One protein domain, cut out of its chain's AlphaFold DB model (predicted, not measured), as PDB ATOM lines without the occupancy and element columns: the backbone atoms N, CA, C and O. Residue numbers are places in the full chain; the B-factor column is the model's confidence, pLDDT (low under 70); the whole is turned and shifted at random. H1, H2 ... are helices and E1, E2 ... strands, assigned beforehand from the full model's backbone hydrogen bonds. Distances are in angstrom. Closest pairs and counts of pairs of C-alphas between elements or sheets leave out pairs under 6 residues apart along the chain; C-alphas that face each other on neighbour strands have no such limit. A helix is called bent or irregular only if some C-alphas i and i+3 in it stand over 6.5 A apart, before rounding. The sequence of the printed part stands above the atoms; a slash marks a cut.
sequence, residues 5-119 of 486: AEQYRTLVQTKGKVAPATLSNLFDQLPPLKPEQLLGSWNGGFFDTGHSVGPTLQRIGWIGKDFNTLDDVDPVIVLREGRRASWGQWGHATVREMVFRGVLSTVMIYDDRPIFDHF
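What this domain is: This is residues 5 to 119 of the 486 residues of the protein "Hsp20/alpha crystallin family protein" of Aspergillus niger (UniProt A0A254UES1). A curled sheet of four strands, E1 to E4, makes one wall, and a smaller bent sheet, E5 to E7, arches away from it with its strands crossed over those of the first, a sandwich only partly face to face. H1 and H2 make the side opposite the four-stranded sheet, and residues 44 to 52 with H4 run along the remaining side, a rough ring of backbone in which E7 lies nearest the middle. The printed part has 115 residues with four named helices and seven named strands, in the order H1 H2 H3 E1 H4 E2 E3 E4 E5 E6 E7; the class is mixed, helices and strands. Both sheets are antiparallel, in the orders E1 E2 E3 E4 and E5 E6 E7. The whole is compact and rounded, with a radius of gyration of the C-alphas of 14.5 A and spans of 34 by 31 by 24 A.

How they stand to each other: The larger sheet holds E1, residues 40 to 43, E2, residues 62 to 69, E3, residues 72 to 80, and E4, residues 83 to 86. It is strongly twisted, and it is curled like part of a barrel: the way across it turns by 101 degrees. E2 E3 E4 form a meander, each strand the antiparallel neighbour of the one before. N 42 and O 65 are 2.8 A apart between E1 and E2, N 63 and O 77 are 2.8 A apart in the hairpin E2 and E3, and N 80 and O 83 are 2.9 A apart in the hairpin E3 and E4, each within hydrogen-bond range. The other sheet, also a meander, holds E5, residues 93 to 100, E6, residues 103 to 110, and E7, residues 116 to 118. In the hairpin E5 and E6, N 98 and O 105 are 2.9 A apart; in the hairpin E6 and E7, N 108 and O 117 are 2.9 A apart. The two sheets form a sandwich, two sheets face to face, their best planes 43 degrees apart and their strands at 76 degrees. The closest C-alphas of E3 and E5 are those of Val 73 and Ala 93, 4.9 A apart. H3, residues 35 to 38, is on both sheets; the closest C-alphas of H3 and E6 are those of Pro 35 and Thr 106, 5.5 A apart. H4, residues 53 to 59, is only just not on the larger sheet, with 4 pairs of C-alphas within 10 A. H1, residues 5 to 13, and H2, residues 20 to 29, are close but not clearly touching: their closest C-alphas, those of Gln 7 and Leu 26, are 7.0 A apart, at a shallow tilt of 31 degrees, opposite ways. H1 and H2 are apart from the strands of both sheets. In H1, H2 and H4 every O i to N i+4 pair is within hydrogen-bond range; H3 is too short for such a pair.

Where its parts are: E3 is 20.5 A long from first to last C-alpha and bends by 66 degrees at residue 76; E2 is 20.3 A long. E5, 18.0 A, bends by 72 degrees at residue 97, and E6, 20.5 A, bends by 52 degrees at residue 106. E1 is 10.3 A long, E4 10.0 A and E7 6.3 A. H2 is 14.6 A long, H1 12.7 A, H4 10.0 A and H3 5.7 A. H1 begins at C-alpha 5, (140.945, 162.343, 143.641), E2 begins at C-alpha 62, (142.325, 143.968, 159.620), and E7 ends at C-alpha 118, (142.152, 161.715, 161.501).

The domain as a whole: The two C-alphas farthest apart, those of Glu 81 and Gly 102, are 42.8 A apart. The printed part, residues 5 to 119, has no cut. No link is long; H1 to H2, E1 to H4 and E4 to E5 are short and the others tight. The mean pLDDT of the printed part is 91.1, and residue 5 alone is under 70.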
ATOM      1  N   ALA A   5     141.606 163.597 144.000       69.56
ATOM      2  CA  ALA A   5     140.945 162.343 143.641       69.56
ATOM      3  C   ALA A   5     141.803 161.479 142.694       69.56
ATOM      4  O   ALA A   5     142.011 160.294 142.948       69.56
ATOM      5  N   GLU A   6     142.380 162.072 141.644       75.38
ATOM      6  CA  GLU A   6     143.294 161.364 140.733       75.38
ATOM      7  C   GLU A   6     144.559 160.881 141.447       75.38
ATOM      8  O   GLU A   6     144.982 159.743 141.247       75.38
ATOM      9  N   GLN A   7     145.133 161.714 142.322       85.50
ATOM     10  CA  GLN A   7     146.285 161.334 143.141       85.50
ATOM     11  C   GLN A   7     145.958 160.122 144.032       85.50
ATOM     12  O   GLN A   7     146.749 159.180 144.097       85.50
ATOM     13  N   TYR A   8     144.779 160.102 144.669       86.12
ATOM     14  CA  TYR A   8     144.313 158.959 145.459       86.12
ATOM     15  C   TYR A   8     144.142 157.692 144.607       86.12
ATOM     16  O   TYR A   8     144.631 156.632 144.997       86.12
ATOM     17  N   ARG A   9     143.522 157.786 143.419       78.75
ATOM     18  CA  ARG A   9     143.359 156.640 142.502       78.75
ATOM     19  C   ARG A   9     144.695 156.017 142.117       78.75
ATOM     20  O   ARG A   9     144.851 154.797 142.190       78.75
ATOM     21  N   THR A  10     145.674 156.842 141.753       83.75
ATOM     22  CA  THR A  10     147.025 156.366 141.439       83.75
ATOM     23  C   THR A  10     147.672 155.685 142.648       83.75
ATOM     24  O   THR A  10     148.298 154.633 142.505       83.75
ATOM     25  N   LEU A  11     147.486 156.234 143.850       87.75
ATOM     26  CA  LEU A  11     148.041 155.663 145.075       87.75
ATOM     27  C   LEU A  11     147.444 154.296 145.418       87.75
ATOM     28  O   LEU A  11     148.203 153.382 145.725       87.75
ATOM     29  N   VAL A  12     146.123 154.118 145.321       84.00
ATOM     30  CA  VAL A  12     145.455 152.828 145.608       84.00
ATOM     31  C   VAL A  12     145.916 151.716 144.658       84.00
ATOM     32  O   VAL A  12     145.973 150.553 145.046       84.00
ATOM     33  N   GLN A  13     146.292 152.063 143.426       81.44
ATOM     34  CA  GLN A  13     146.819 151.114 142.439       81.44
ATOM     35  C   GLN A  13     148.328 150.859 142.575       81.44
ATOM     36  O   GLN A  13     148.858 149.928 141.962       81.44
ATOM     37  N   THR A  14     149.036 151.675 143.360       82.12
ATOM     38  CA  THR A  14     150.485 151.560 143.523       82.12
ATOM     39  C   THR A  14     150.819 150.306 144.325       82.12
ATOM     40  O   THR A  14     150.372 150.126 145.455       82.12
ATOM     41  N   LYS A  15     151.645 149.429 143.748       81.31
ATOM     42  CA  LYS A  15     152.184 148.261 144.451       81.31
ATOM     43  C   LYS A  15     153.505 148.629 145.122       81.31
ATOM     44  O   LYS A  15     154.408 149.139 144.465       81.31
ATOM     45  N   GLY A  16     153.637 148.299 146.405       86.06
ATOM     46  CA  GLY A  16     154.865 148.502 147.173       86.06
ATOM     47  C   GLY A  16     154.827 149.741 148.065       86.06
ATOM     48  O   GLY A  16     153.758 150.226 148.429       86.06
ATOM     49  N   LYS A  17     156.015 150.213 148.458       91.31
ATOM     50  CA  LYS A  17     156.147 151.277 149.454       91.31
ATOM     51  C   LYS A  17     155.751 152.644 148.904       91.31
ATOM     52  O   LYS A  17     156.190 153.036 147.826       91.31
ATOM     53  N   VAL A  18     154.997 153.398 149.696       93.75
ATOM     54  CA  VAL A  18     154.566 154.770 149.415       93.75
ATOM     55  C   VAL A  18     155.266 155.727 150.376       93.75
ATOM     56  O   VAL A  18     155.304 155.503 151.584       93.75
ATOM     57  N   ALA A  19     155.812 156.829 149.858       94.31
ATOM     58  CA  ALA A  19     156.443 157.839 150.700       94.31
ATOM     59  C   ALA A  19     155.401 158.530 151.616       94.31
ATOM     60  O   ALA A  19     154.375 159.000 151.115       94.31
ATOM     61  N   PRO A  20     155.661 158.681 152.933       93.69
ATOM     62  CA  PRO A  20     154.738 159.348 153.860       93.69
ATOM     63  C   PRO A  20     154.340 160.772 153.445       93.69
ATOM     64  O   PRO A  20     153.204 161.193 153.675       93.69
ATOM     65  N   ALA A  21     155.259 161.509 152.809       94.50
ATOM     66  CA  ALA A  21     155.008 162.859 152.312       94.50
ATOM     67  C   ALA A  21     153.924 162.883 151.223       94.50
ATOM     68  O   ALA A  21     153.087 163.778 151.218       94.50
ATOM     69  N   THR A  22     153.881 161.872 150.351       93.50
ATOM     70  CA  THR A  22     152.856 161.761 149.305       93.50
ATOM     71  C   THR A  22     151.464 161.610 149.912       93.50
ATOM     72  O   THR A  22     150.535 162.301 149.502       93.50
ATOM     73  N   LEU A  23     151.330 160.760 150.936       93.12
ATOM     74  CA  LEU A  23     150.061 160.575 151.645       93.12
ATOM     75  C   LEU A  23     149.663 161.821 152.438       93.12
ATOM     76  O   LEU A  23     148.501 162.205 152.410       93.12
ATOM     77  N   SER A  24     150.621 162.469 153.108       93.19
ATOM     78  CA  SER A  24     150.375 163.712 153.849       93.19
ATOM     79  C   SER A  24     149.888 164.835 152.934       93.19
ATOM     80  O   SER A  24     148.881 165.460 153.242       93.19
ATOM     81  N   ASN A  25     150.549 165.046 151.794       93.38
ATOM     82  CA  ASN A  25     150.163 166.078 150.833       93.38
ATOM     83  C   ASN A  25     148.782 165.812 150.234       93.38
ATOM     84  O   ASN A  25     148.026 166.750 150.003       93.38
ATOM     85  N   LEU A  26     148.447 164.548 149.962       92.50
ATOM     86  CA  LEU A  26     147.109 164.188 149.506       92.50
ATOM     87  C   LEU A  26     146.068 164.442 150.605       92.50
ATOM     88  O   LEU A  26     145.043 165.064 150.345       92.50
ATOM     89  N   PHE A  27     146.333 163.988 151.829       93.00
ATOM     90  CA  PHE A  27     145.443 164.178 152.972       93.00
ATOM     91  C   PHE A  27     145.102 165.657 153.194       93.00
ATOM     92  O   PHE A  27     143.940 165.993 153.417       93.00
ATOM     93  N   ASP A  28     146.089 166.544 153.068       93.25
ATOM     94  CA  ASP A  28     145.909 167.987 153.252       93.25
ATOM     95  C   ASP A  28     145.084 168.647 152.129       93.25
ATOM     96  O   ASP A  28     144.518 169.717 152.338       93.25
ATOM     97  N   GLN A  29     144.978 168.016 150.954       91.62
ATOM     98  CA  GLN A  29     144.141 168.499 149.847       91.62
ATOM     99  C   GLN A  29     142.675 168.054 149.958       91.62
ATOM    100  O   GLN A  29     141.814 168.625 149.287       91.62
ATOM    101  N   LEU A  30     142.382 167.011 150.739       89.88
ATOM    102  CA  LEU A  30     141.031 166.468 150.847       89.88
ATOM    103  C   LEU A  30     140.168 167.313 151.806       89.88
ATOM    104  O   LEU A  30     140.677 167.829 152.804       89.88
ATOM    105  N   PRO A  31     138.855 167.451 151.541       89.94
ATOM    106  CA  PRO A  31     137.961 168.197 152.418       89.94
ATOM    107  C   PRO A  31     137.745 167.494 153.772       89.94
ATOM    108  O   PRO A  31     137.851 166.265 153.871       89.94
ATOM    109  N   PRO A  32     137.420 168.246 154.839       90.12
ATOM    110  CA  PRO A  32     136.968 167.654 156.090       90.12
ATOM    111  C   PRO A  32     135.616 166.946 155.904       90.12
ATOM    112  O   PRO A  32     134.838 167.280 155.013       90.12
ATOM    113  N   LEU A  33     135.337 165.980 156.775       90.06
ATOM    114  CA  LEU A  33     134.025 165.347 156.924       90.06
ATOM    115  C   LEU A  33     133.453 165.704 158.294       90.06
ATOM    116  O   LEU A  33     134.221 165.978 159.222       90.06
ATOM    117  N   LYS A  34     132.130 165.633 158.418       90.88
ATOM    118  CA  LYS A  34     131.421 165.722 159.695       90.88
ATOM    119  C   LYS A  34     131.390 164.361 160.410       90.88
ATOM    120  O   LYS A  34     131.370 163.338 159.717       90.88
ATOM    121  N   PRO A  35     131.332 164.322 161.753       93.19
ATOM    122  CA  PRO A  35     131.312 163.076 162.521       93.19
ATOM    123  C   PRO A  35     130.216 162.092 162.102       93.19
ATOM    124  O   PRO A  35     130.473 160.898 161.977       93.19
ATOM    125  N   GLU A  36     129.011 162.585 161.808       90.44
ATOM    126  CA  GLU A  36     127.848 161.751 161.473       90.44
ATOM    127  C   GLU A  36     128.043 160.992 160.155       90.44
ATOM    128  O   GLU A  36     127.426 159.954 159.933       90.44
ATOM    129  N   GLN A  37     128.938 161.480 159.291       86.94
ATOM    130  CA  GLN A  37     129.267 160.832 158.024       86.94
ATOM    131  C   GLN A  37     130.148 159.586 158.201       86.94
ATOM    132  O   GLN A  37     130.338 158.868 157.224       86.94
ATOM    133  N   LEU A  38     130.697 159.327 159.397       91.12
ATOM    134  CA  LEU A  38     131.431 158.090 159.692       91.12
ATOM    135  C   LEU A  38     130.532 156.947 160.155       91.12
ATOM    136  O   LEU A  38     130.998 155.813 160.148       91.12
ATOM    137  N   LEU A  39     129.282 157.202 160.552       91.88
ATOM    138  CA  LEU A  39     128.419 156.160 161.110       91.88
ATOM    139  C   LEU A  39     128.225 154.997 160.121       91.88
ATOM    140  O   LEU A  39     127.976 155.205 158.934       91.88
ATOM    141  N   GLY A  40     128.343 153.769 160.627       90.25
ATOM    142  CA  GLY A  40     128.247 152.533 159.851       90.25
ATOM    143  C   GLY A  40     129.563 151.762 159.709       90.25
ATOM    144  O   GLY A  40     130.562 152.027 160.380       90.25
ATOM    145  N   SER A  41     129.544 150.756 158.834       90.25
ATOM    146  CA  SER A  41     130.663 149.837 158.611       90.25
ATOM    147  C   SER A  41     131.520 150.245 157.423       90.25
ATOM    148  O   SER A  41     131.031 150.369 156.301       90.25
ATOM    149  N   TRP A  42     132.828 150.345 157.644       89.25
ATOM    150  CA  TRP A  42     133.797 150.738 156.626       89.25
ATOM    151  C   TRP A  42     134.782 149.617 156.355       89.25
ATOM    152  O   TRP A  42     135.297 148.987 157.281       89.25
ATOM    153  N   ASN A  43     135.068 149.382 155.076       88.19
ATOM    154  CA  ASN A  43     136.176 148.534 154.660       88.19
ATOM    155  C   ASN A  43     137.456 149.361 154.576       88.19
ATOM    156  O   ASN A  43     137.454 150.489 154.085       88.19
ATOM    157  N   GLY A  44     138.540 148.786 155.072       84.06
ATOM    158  CA  GLY A  44     139.834 149.433 155.184       84.06
ATOM    159  C   GLY A  44     140.885 148.810 154.277       84.06
ATOM    160  O   GLY A  44     140.862 147.619 153.979       84.06
ATOM    161  N   GLY A  45     141.845 149.638 153.882       84.75
ATOM    162  CA  GLY A  45     143.121 149.230 153.307       84.75
ATOM    163  C   GLY A  45     144.228 150.082 153.919       84.75
ATOM    164  O   GLY A  45     143.950 151.096 154.561       84.75
ATOM    165  N   PHE A  46     145.484 149.676 153.752       86.50
ATOM    166  CA  PHE A  46     146.618 150.450 154.248       86.50
ATOM    167  C   PHE A  46     147.650 150.651 153.136       86.50
ATOM    168  O   PHE A  46     147.893 149.756 152.326       86.50
ATOM    169  N   PHE A  47     148.270 151.830 153.111       89.88
ATOM    170  CA  PHE A  47     149.425 152.106 152.266       89.88
ATOM    171  C   PHE A  47     150.696 151.722 153.022       89.88
ATOM    172  O   PHE A  47     150.901 152.172 154.152       89.88
ATOM    173  N   ASP A  48     151.557 150.903 152.418       90.31
ATOM    174  CA  ASP A  48     152.827 150.527 153.039       90.31
ATOM    175  C   ASP A  48     153.793 151.717 153.030       90.31
ATOM    176  O   ASP A  48     154.472 151.992 152.048       90.31
ATOM    177  N   THR A  49     153.866 152.439 154.139       91.88
ATOM    178  CA  THR A  49     154.835 153.524 154.339       91.88
ATOM    179  C   THR A  49     156.128 153.055 155.005       91.88
ATOM    180  O   THR A  49     157.012 153.865 155.280       91.88
ATOM    181  N   GLY A  50     156.248 151.758 155.315       89.75
ATOM    182  CA  GLY A  50     157.264 151.228 156.223       89.75
ATOM    183  C   GLY A  50     156.966 151.469 157.708       89.75
ATOM    184  O   GLY A  50     157.825 151.194 158.543       89.75
ATOM    185  N   HIS A  51     155.775 151.970 158.057       90.06
ATOM    186  CA  HIS A  51     155.369 152.150 159.450       90.06
ATOM    187  C   HIS A  51     155.240 150.801 160.177       90.06
ATOM    188  O   HIS A  51     154.665 149.845 159.652       90.06
ATOM    189  N   SER A  52     155.714 150.733 161.425       89.12
ATOM    190  CA  SER A  52     155.777 149.498 162.225       89.12
ATOM    191  C   SER A  52     154.411 148.846 162.485       89.12
ATOM    192  O   SER A  52     154.329 147.640 162.721       89.12
ATOM    193  N   VAL A  53     153.325 149.621 162.401       87.00
ATOM    194  CA  VAL A  53     151.951 149.113 162.547       87.00
ATOM    195  C   VAL A  53     151.475 148.288 161.345       87.00
ATOM    196  O   VAL A  53     150.652 147.393 161.523       87.00
ATOM    197  N   GLY A  54     152.005 148.535 160.142       87.19
ATOM    198  CA  GLY A  54     151.546 147.898 158.899       87.19
ATOM    199  C   GLY A  54     151.593 146.365 158.956       87.19
ATOM    200  O   GLY A  54     150.548 145.728 158.798       87.19
ATOM    201  N   PRO A  55     152.747 145.754 159.296       89.88
ATOM    202  CA  PRO A  55     152.850 144.305 159.476       89.88
ATOM    203  C   PRO A  55     151.893 143.745 160.537       89.88
ATOM    204  O   PRO A  55     151.425 142.613 160.424       89.88
ATOM    205  N   THR A  56     151.570 144.534 161.568       89.75
ATOM    206  CA  THR A  56     150.609 144.121 162.599       89.75
ATOM    207  C   THR A  56     149.192 144.061 162.037       89.75
ATOM    208  O   THR A  56     148.532 143.045 162.235       89.75
ATOM    209  N   LEU A  57     148.748 145.086 161.299       88.38
ATOM    210  CA  LEU A  57     147.418 145.123 160.674       88.38
ATOM    211  C   LEU A  57     147.223 143.988 159.658       88.38
ATOM    212  O   LEU A  57     146.163 143.364 159.626       88.38
ATOM    213  N   GLN A  58     148.265 143.668 158.885       87.69
ATOM    214  CA  GLN A  58     148.258 142.512 157.985       87.69
ATOM    215  C   GLN A  58     148.120 141.194 158.748       87.69
ATOM    216  O   GLN A  58     147.271 140.372 158.411       87.69
ATOM    217  N   ARG A  59     148.931 140.995 159.795       89.56
ATOM    218  CA  ARG A  59     148.934 139.758 160.586       89.56
ATOM    219  C   ARG A  59     147.594 139.496 161.269       89.56
ATOM    220  O   ARG A  59     147.194 138.343 161.369       89.56
ATOM    221  N   ILE A  60     146.920 140.538 161.756       90.00
ATOM    222  CA  ILE A  60     145.607 140.389 162.401       90.00
ATOM    223  C   ILE A  60     144.455 140.298 161.392       90.00
ATOM    224  O   ILE A  60     143.324 140.071 161.806       90.00
ATOM    225  N   GLY A  61     144.719 140.465 160.091       88.75
ATOM    226  CA  GLY A  61     143.686 140.436 159.060       88.75
ATOM    227  C   GLY A  61     142.686 141.579 159.215       88.75
ATOM    228  O   GLY A  61     141.481 141.352 159.129       88.75
ATOM    229  N   TRP A  62     143.176 142.788 159.502       92.94
ATOM    230  CA  TRP A  62     142.325 143.968 159.620       92.94
ATOM    231  C   TRP A  62     141.615 144.254 158.295       92.94
ATOM    232  O   TRP A  62     142.260 144.373 157.254       92.94
ATOM    233  N   ILE A  63     140.292 144.381 158.350       91.50
ATOM    234  CA  ILE A  63     139.440 144.634 157.184       91.50
ATOM    235  C   ILE A  63     138.678 145.953 157.271       91.50
ATOM    236  O   ILE A  63     137.994 146.303 156.312       91.50
ATOM    237  N   GLY A  64     138.750 146.685 158.388       93.50
ATOM    238  CA  GLY A  64     137.991 147.924 158.523       93.50
ATOM    239  C   GLY A  64     137.650 148.373 159.939       93.50
ATOM    240  O   GLY A  64     138.262 147.946 160.917       93.50
ATOM    241  N   LYS A  65     136.665 149.264 160.030       95.81
ATOM    242  CA  LYS A  65     136.174 149.882 161.270       95.81
ATOM    243  C   LYS A  65     134.651 149.884 161.250       95.81
ATOM    244  O   LYS A  65     134.089 150.042 160.166       95.81
ATOM    245  N   ASP A  66     134.014 149.754 162.402       95.31
ATOM    246  CA  ASP A  66     132.565 149.919 162.533       95.31
ATOM    247  C   ASP A  66     132.288 151.067 163.516       95.31
ATOM    248  O   ASP A  66     132.754 151.043 164.650       95.31
ATOM    249  N   PHE A  67     131.580 152.101 163.063       96.19
ATOM    250  CA  PHE A  67     131.189 153.262 163.866       96.19
ATOM    251  C   PHE A  67     129.719 153.102 164.246       96.19
ATOM    252  O   PHE A  67     128.828 153.515 163.496       96.19
ATOM    253  N   ASN A  68     129.465 152.453 165.382       91.75
ATOM    254  CA  ASN A  68     128.110 152.153 165.841       91.75
ATOM    255  C   ASN A  68     127.403 153.441 166.283       91.75
ATOM    256  O   ASN A  68     126.259 153.696 165.911       91.75
ATOM    257  N   THR A  69     128.118 154.280 167.038       96.38
ATOM    258  CA  THR A  69     127.721 155.646 167.401       96.38
ATOM    259  C   THR A  69     128.952 156.561 167.420       96.38
ATOM    260  O   THR A  69     130.075 156.114 167.188       96.38
ATOM    261  N   LEU A  70     128.775 157.854 167.714       96.19
ATOM    262  CA  LEU A  70     129.916 158.758 167.919       96.19
ATOM    263  C   LEU A  70     130.686 158.470 169.219       96.19
ATOM    264  O   LEU A  70     131.815 158.931 169.353       96.19
ATOM    265  N   ASP A  71     130.104 157.717 170.151       97.62
ATOM    266  CA  ASP A  71     130.702 157.352 171.444       97.62
ATOM    267  C   ASP A  71     130.995 155.847 171.559       97.62
ATOM    268  O   ASP A  71     131.386 155.372 172.620       97.62
ATOM    269  N   ASP A  72     130.788 155.088 170.480       96.88
ATOM    270  CA  ASP A  72     131.090 153.660 170.409       96.88
ATOM    271  C   ASP A  72     131.527 153.286 168.992       96.88
ATOM    272  O   ASP A  72     130.720 153.206 168.057       96.88
ATOM    273  N   VAL A  73     132.828 153.072 168.849       97.19
ATOM    274  CA  VAL A  73     133.466 152.650 167.610       97.19
ATOM    275  C   VAL A  73     134.293 151.406 167.883       97.19
ATOM    276  O   VAL A  73     135.083 151.372 168.825       97.19
ATOM    277  N   ASP A  74     134.176 150.422 166.998       96.69
ATOM    278  CA  ASP A  74     135.067 149.275 166.903       96.69
ATOM    279  C   ASP A  74     136.180 149.587 165.883       96.69
ATOM    280  O   ASP A  74     135.993 149.463 164.663       96.69
ATOM    281  N   PRO A  75     137.377 150.002 166.336       94.25
ATOM    282  CA  PRO A  75     138.389 150.573 165.452       94.25
ATOM    283  C   PRO A  75     139.190 149.523 164.667       94.25
ATOM    284  O   PRO A  75     139.970 149.880 163.773       94.25
ATOM    285  N   VAL A  76     139.042 148.241 165.016       94.12
ATOM    286  CA  VAL A  76     139.757 147.117 164.404       94.12
ATOM    287  C   VAL A  76     138.787 145.964 164.155       94.12
ATOM    288  O   VAL A  76     138.577 145.113 165.018       94.12
ATOM    289  N   ILE A  77     138.236 145.914 162.944       95.69
ATOM    290  CA  ILE A  77     137.384 144.818 162.477       95.69
ATOM    291  C   ILE A  77     138.222 143.786 161.728       95.69
ATOM    292  O   ILE A  77     139.077 144.134 160.909       95.69
ATOM    293  N   VAL A  78     137.954 142.511 162.000       94.00
ATOM    294  CA  VAL A  78     138.571 141.339 161.360       94.00
ATOM    295  C   VAL A  78     137.481 140.378 160.873       94.00
ATOM    296  O   VAL A  78     136.314 140.506 161.253       94.00
ATOM    297  N   LEU A  79     137.845 139.394 160.047       86.69
ATOM    298  CA  LEU A  79     136.946 138.286 159.704       86.69
ATOM    299  C   LEU A  79     137.118 137.133 160.698       86.69
ATOM    300  O   LEU A  79     138.190 136.535 160.778       86.69
ATOM    301  N   ARG A  80     136.048 136.780 161.417       83.25
ATOM    302  CA  ARG A  80     135.953 135.557 162.229       83.25
ATOM    303  C   ARG A  80     134.842 134.689 161.658       83.25
ATOM    304  O   ARG A  80     133.713 135.147 161.542       83.25
ATOM    305  N   GLU A  81     135.177 133.468 161.242       84.69
ATOM    306  CA  GLU A  81     134.211 132.521 160.651       84.69
ATOM    307  C   GLU A  81     133.418 133.118 159.466       84.69
ATOM    308  O   GLU A  81     132.228 132.872 159.287       84.69
ATOM    309  N   GLY A  82     134.075 133.960 158.660       79.00
ATOM    310  CA  GLY A  82     133.454 134.630 157.511       79.00
ATOM    311  C   GLY A  82     132.540 135.810 157.861       79.00
ATOM    312  O   GLY A  82     131.929 136.382 156.961       79.00
ATOM    313  N   ARG A  83     132.453 136.211 159.134       84.44
ATOM    314  CA  ARG A  83     131.673 137.368 159.592       84.44
ATOM    315  C   ARG A  83     132.587 138.489 160.078       84.44
ATOM    316  O   ARG A  83     133.660 138.229 160.625       84.44
ATOM    317  N   ARG A  84     132.155 139.740 159.884       90.06
ATOM    318  CA  ARG A  84     132.796 140.914 160.494       90.06
ATOM    319  C   ARG A  84     132.643 140.821 162.007       90.06
ATOM    320  O   ARG A  84     131.539 140.591 162.495       90.06
ATOM    321  N   ALA A  85     133.741 140.979 162.728       92.31
ATOM    322  CA  ALA A  85     133.735 141.033 164.178       92.31
ATOM    323  C   ALA A  85     134.839 141.965 164.675       92.31
ATOM    324  O   ALA A  85     135.925 142.022 164.085       92.31
ATOM    325  N   SER A  86     134.579 142.638 165.794       92.19
ATOM    326  CA  SER A  86     135.607 143.380 166.517       92.19
ATOM    327  C   SER A  86     136.743 142.451 166.936       92.19
ATOM    328  O   SER A  86     136.534 141.329 167.416       92.19
ATOM    329  N   TRP A  87     137.981 142.902 166.744       91.88
ATOM    330  CA  TRP A  87     139.140 142.159 167.216       91.88
ATOM    331  C   TRP A  87     139.246 142.182 168.748       91.88
ATOM    332  O   TRP A  87     139.733 141.213 169.336       91.88
ATOM    333  N   GLY A  88     138.762 143.252 169.388       87.25
ATOM    334  CA  GLY A  88     138.626 143.388 170.841       87.25
ATOM    335  C   GLY A  88     139.920 143.621 171.631       87.25
ATOM    336  O   GLY A  88     139.856 143.961 172.805       87.25
ATOM    337  N   GLN A  89     141.111 143.478 171.035       89.06
ATOM    338  CA  GLN A  89     142.376 143.677 171.770       89.06
ATOM    339  C   GLN A  89     142.867 145.130 171.810       89.06
ATOM    340  O   GLN A  89     143.810 145.452 172.542       89.06
ATOM    341  N   TRP A  90     142.298 146.002 170.977       88.12
ATOM    342  CA  TRP A  90     142.700 147.409 170.883       88.12
ATOM    343  C   TRP A  90     141.710 148.380 171.530       88.12
ATOM    344  O   TRP A  90     141.934 149.582 171.434       88.12
ATOM    345  N   GLY A  91     140.714 147.857 172.250       92.12
ATOM    346  CA  GLY A  91     139.673 148.657 172.894       92.12
ATOM    347  C   GLY A  91     138.678 149.244 171.893       92.12
ATOM    348  O   GLY A  91     138.746 148.954 170.692       92.12
ATOM    349  N   HIS A  92     137.769 150.057 172.424       96.62
ATOM    350  CA  HIS A  92     136.833 150.880 171.660       96.62
ATOM    351  C   HIS A  92     137.446 152.256 171.363       96.62
ATOM    352  O   HIS A  92     138.593 152.556 171.729       96.62
ATOM    353  N   ALA A  93     136.706 153.064 170.618       97.94
ATOM    354  CA  ALA A  93     137.076 154.430 170.326       97.94
ATOM    355  C   ALA A  93     135.857 155.355 170.267       97.94
ATOM    356  O   ALA A  93     134.723 154.929 170.055       97.94
ATOM    357  N   THR A  94     136.140 156.649 170.365       97.94
ATOM    358  CA  THR A  94     135.166 157.738 170.370       97.94
ATOM    359  C   THR A  94     135.475 158.733 169.247       97.94
ATOM    360  O   THR A  94     136.638 159.010 168.958       97.94
ATOM    361  N   VAL A  95     134.459 159.323 168.615       98.00
ATOM    362  CA  VAL A  95     134.608 160.338 167.559       98.00
ATOM    363  C   VAL A  95     134.399 161.746 168.117       98.00
ATOM    364  O   VAL A  95     133.396 162.034 168.771       98.00
ATOM    365  N   ARG A  96     135.333 162.659 167.836       97.00
ATOM    366  CA  ARG A  96     135.269 164.082 168.206       97.00
ATOM    367  C   ARG A  96     135.760 164.966 167.064       97.00
ATOM    368  O   ARG A  96     136.531 164.531 166.210       97.00
ATOM    369  N   GLU A  97     135.353 166.228 167.073       97.19
ATOM    370  CA  GLU A  97     135.949 167.239 166.202       97.19
ATOM    371  C   GLU A  97     137.192 167.845 166.862       97.19
ATOM    372  O   GLU A  97     137.167 168.250 168.023       97.19
ATOM    373  N   MET A  98     138.297 167.916 166.120       96.12
ATOM    374  CA  MET A  98     139.547 168.529 166.572       96.12
ATOM    375  C   MET A  98     140.242 169.249 165.421       96.12
ATOM    376  O   MET A  98     140.206 168.805 164.274       96.12
ATOM    377  N   VAL A  99     140.937 170.347 165.715       95.94
ATOM    378  CA  VAL A  99     141.776 171.017 164.713       95.94
ATOM    379  C   VAL A  99     143.043 170.194 164.487       95.94
ATOM    380  O   VAL A  99     143.851 170.017 165.396       95.94
ATOM    381  N   PHE A 100     143.240 169.725 163.257       94.31
ATOM    382  CA  PHE A 100     144.450 169.029 162.823       94.31
ATOM    383  C   PHE A 100     144.964 169.671 161.537       94.31
ATOM    384  O   PHE A 100     144.214 169.821 160.571       94.31
ATOM    385  N   ARG A 101     146.237 170.094 161.547       93.25
ATOM    386  CA  ARG A 101     146.883 170.822 160.436       93.25
ATOM    387  C   ARG A 101     146.075 172.041 159.951       93.25
ATOM    388  O   ARG A 101     145.945 172.282 158.759       93.25
ATOM    389  N   GLY A 102     145.512 172.800 160.893       93.25
ATOM    390  CA  GLY A 102     144.753 174.025 160.607       93.25
ATOM    391  C   GLY A 102     143.312 173.814 160.128       93.25
ATOM    392  O   GLY A 102     142.631 174.795 159.849       93.25
ATOM    393  N   VAL A 103     142.825 172.570 160.065       93.94
ATOM    394  CA  VAL A 103     141.468 172.237 159.605       93.94
ATOM    395  C   VAL A 103     140.691 171.538 160.721       93.94
ATOM    396  O   VAL A 103     141.192 170.578 161.317       93.94
ATOM    397  N   LEU A 104     139.460 171.990 160.993       95.25
ATOM    398  CA  LEU A 104     138.531 171.280 161.879       95.25
ATOM    399  C   LEU A 104     138.218 169.913 161.262       95.25
ATOM    400  O   LEU A 104     137.685 169.820 160.160       95.25
ATOM    401  N   SER A 105     138.652 168.860 161.941       94.62
ATOM    402  CA  SER A 105     138.688 167.496 161.431       94.62
ATOM    403  C   SER A 105     137.844 166.595 162.311       94.62
ATOM    404  O   SER A 105     137.916 166.697 163.532       94.62
ATOM    405  N   THR A 106     137.139 165.648 161.703       96.94
ATOM    406  CA  THR A 106     136.616 164.495 162.437       96.94
ATOM    407  C   THR A 106     137.771 163.564 162.800       96.94
ATOM    408  O   THR A 106     138.576 163.191 161.937       96.94
ATOM    409  N   VAL A 107     137.864 163.210 164.079       97.62
ATOM    410  CA  VAL A 107     138.942 162.402 164.657       97.62
ATOM    411  C   VAL A 107     138.342 161.284 165.494       97.62
ATOM    412  O   VAL A 107     137.489 161.536 166.338       97.62
ATOM    413  N   MET A 108     138.805 160.057 165.278       97.56
ATOM    414  CA  MET A 108     138.526 158.931 166.165       97.56
ATOM    415  C   MET A 108     139.682 158.784 167.152       97.56
ATOM    416  O   MET A 108     140.847 158.726 166.758       97.56
ATOM    417  N   ILE A 109     139.348 158.718 168.430       97.44
ATOM    418  CA  ILE A 109     140.265 158.660 169.562       97.44
ATOM    419  C   ILE A 109     140.056 157.310 170.232       97.44
ATOM    420  O   ILE A 109     138.948 157.020 170.667       97.44
ATOM    421  N   TYR A 110     141.097 156.480 170.293       97.00
ATOM    422  CA  TYR A 110     141.010 155.202 171.000       97.00
ATOM    423  C   TYR A 110     140.914 155.459 172.502       97.00
ATOM    424  O   TYR A 110     141.704 156.234 173.043       97.00
ATOM    425  N   ASP A 111     139.993 154.777 173.176       94.81
ATOM    426  CA  ASP A 111     139.722 155.039 174.592       94.81
ATOM    427  C   ASP A 111     140.873 154.533 175.482       94.81
ATOM    428  O   ASP A 111     141.279 155.191 176.438       94.81
ATOM    429  N   ASP A 112     141.474 153.401 175.100       91.88
ATOM    430  CA  ASP A 112     142.517 152.714 175.876       91.88
ATOM    431  C   ASP A 112     143.932 152.883 175.297       91.88
ATOM    432  O   ASP A 112     144.884 152.223 175.733       91.88
ATOM    433  N   ARG A 113     144.101 153.707 174.251       89.50
ATOM    434  CA  ARG A 113     145.384 153.844 173.541       89.50
ATOM    435  C   ARG A 113     145.664 155.283 173.126       89.50
ATOM    436  O   ARG A 113     144.761 155.974 172.672       89.50
ATOM    437  N   PRO A 114     146.935 155.723 173.151       92.88
ATOM    438  CA  PRO A 114     147.323 157.042 172.659       92.88
ATOM    439  C   PRO A 114     147.387 157.055 171.118       92.88
ATOM    440  O   PRO A 114     148.453 157.248 170.534       92.88
ATOM    441  N   ILE A 115     146.263 156.776 170.451       91.94
ATOM    442  CA  ILE A 115     146.143 156.690 168.989       91.94
ATOM    443  C   ILE A 115     144.962 157.546 168.546       91.94
ATOM    444  O   ILE A 115     143.842 157.316 168.998       91.94
ATOM    445  N   PHE A 116     145.216 158.490 167.636       95.56
ATOM    446  CA  PHE A 116     144.190 159.303 166.983       95.56
ATOM    447  C   PHE A 116     144.199 159.024 165.479       95.56
ATOM    448  O   PHE A 116     145.228 159.183 164.819       95.56
ATOM    449  N   ASP A 117     143.041 158.658 164.938       94.69
ATOM    450  CA  ASP A 117     142.829 158.505 163.503       94.69
ATOM    451  C   ASP A 117     142.094 159.753 162.991       94.69
ATOM    452  O   ASP A 117     140.960 160.030 163.380       94.69
ATOM    453  N   HIS A 118     142.744 160.530 162.123       95.56
ATOM    454  CA  HIS A 118     142.152 161.715 161.501       95.56
ATOM    455  C   HIS A 118     141.556 161.353 160.141       95.56
ATOM    456  O   HIS A 118     142.222 160.712 159.327       95.56
ATOM    457  N   PHE A 119     140.337 161.812 159.860       94.19
ATOM    458  CA  PHE A 119     139.634 161.464 158.627       94.19
ATOM    459  C   PHE A 119     139.521 162.654 157.670       94.19
ATOM    460  O   PHE A 119     139.484 163.827 158.065       94.19
TER     461      PHE A 119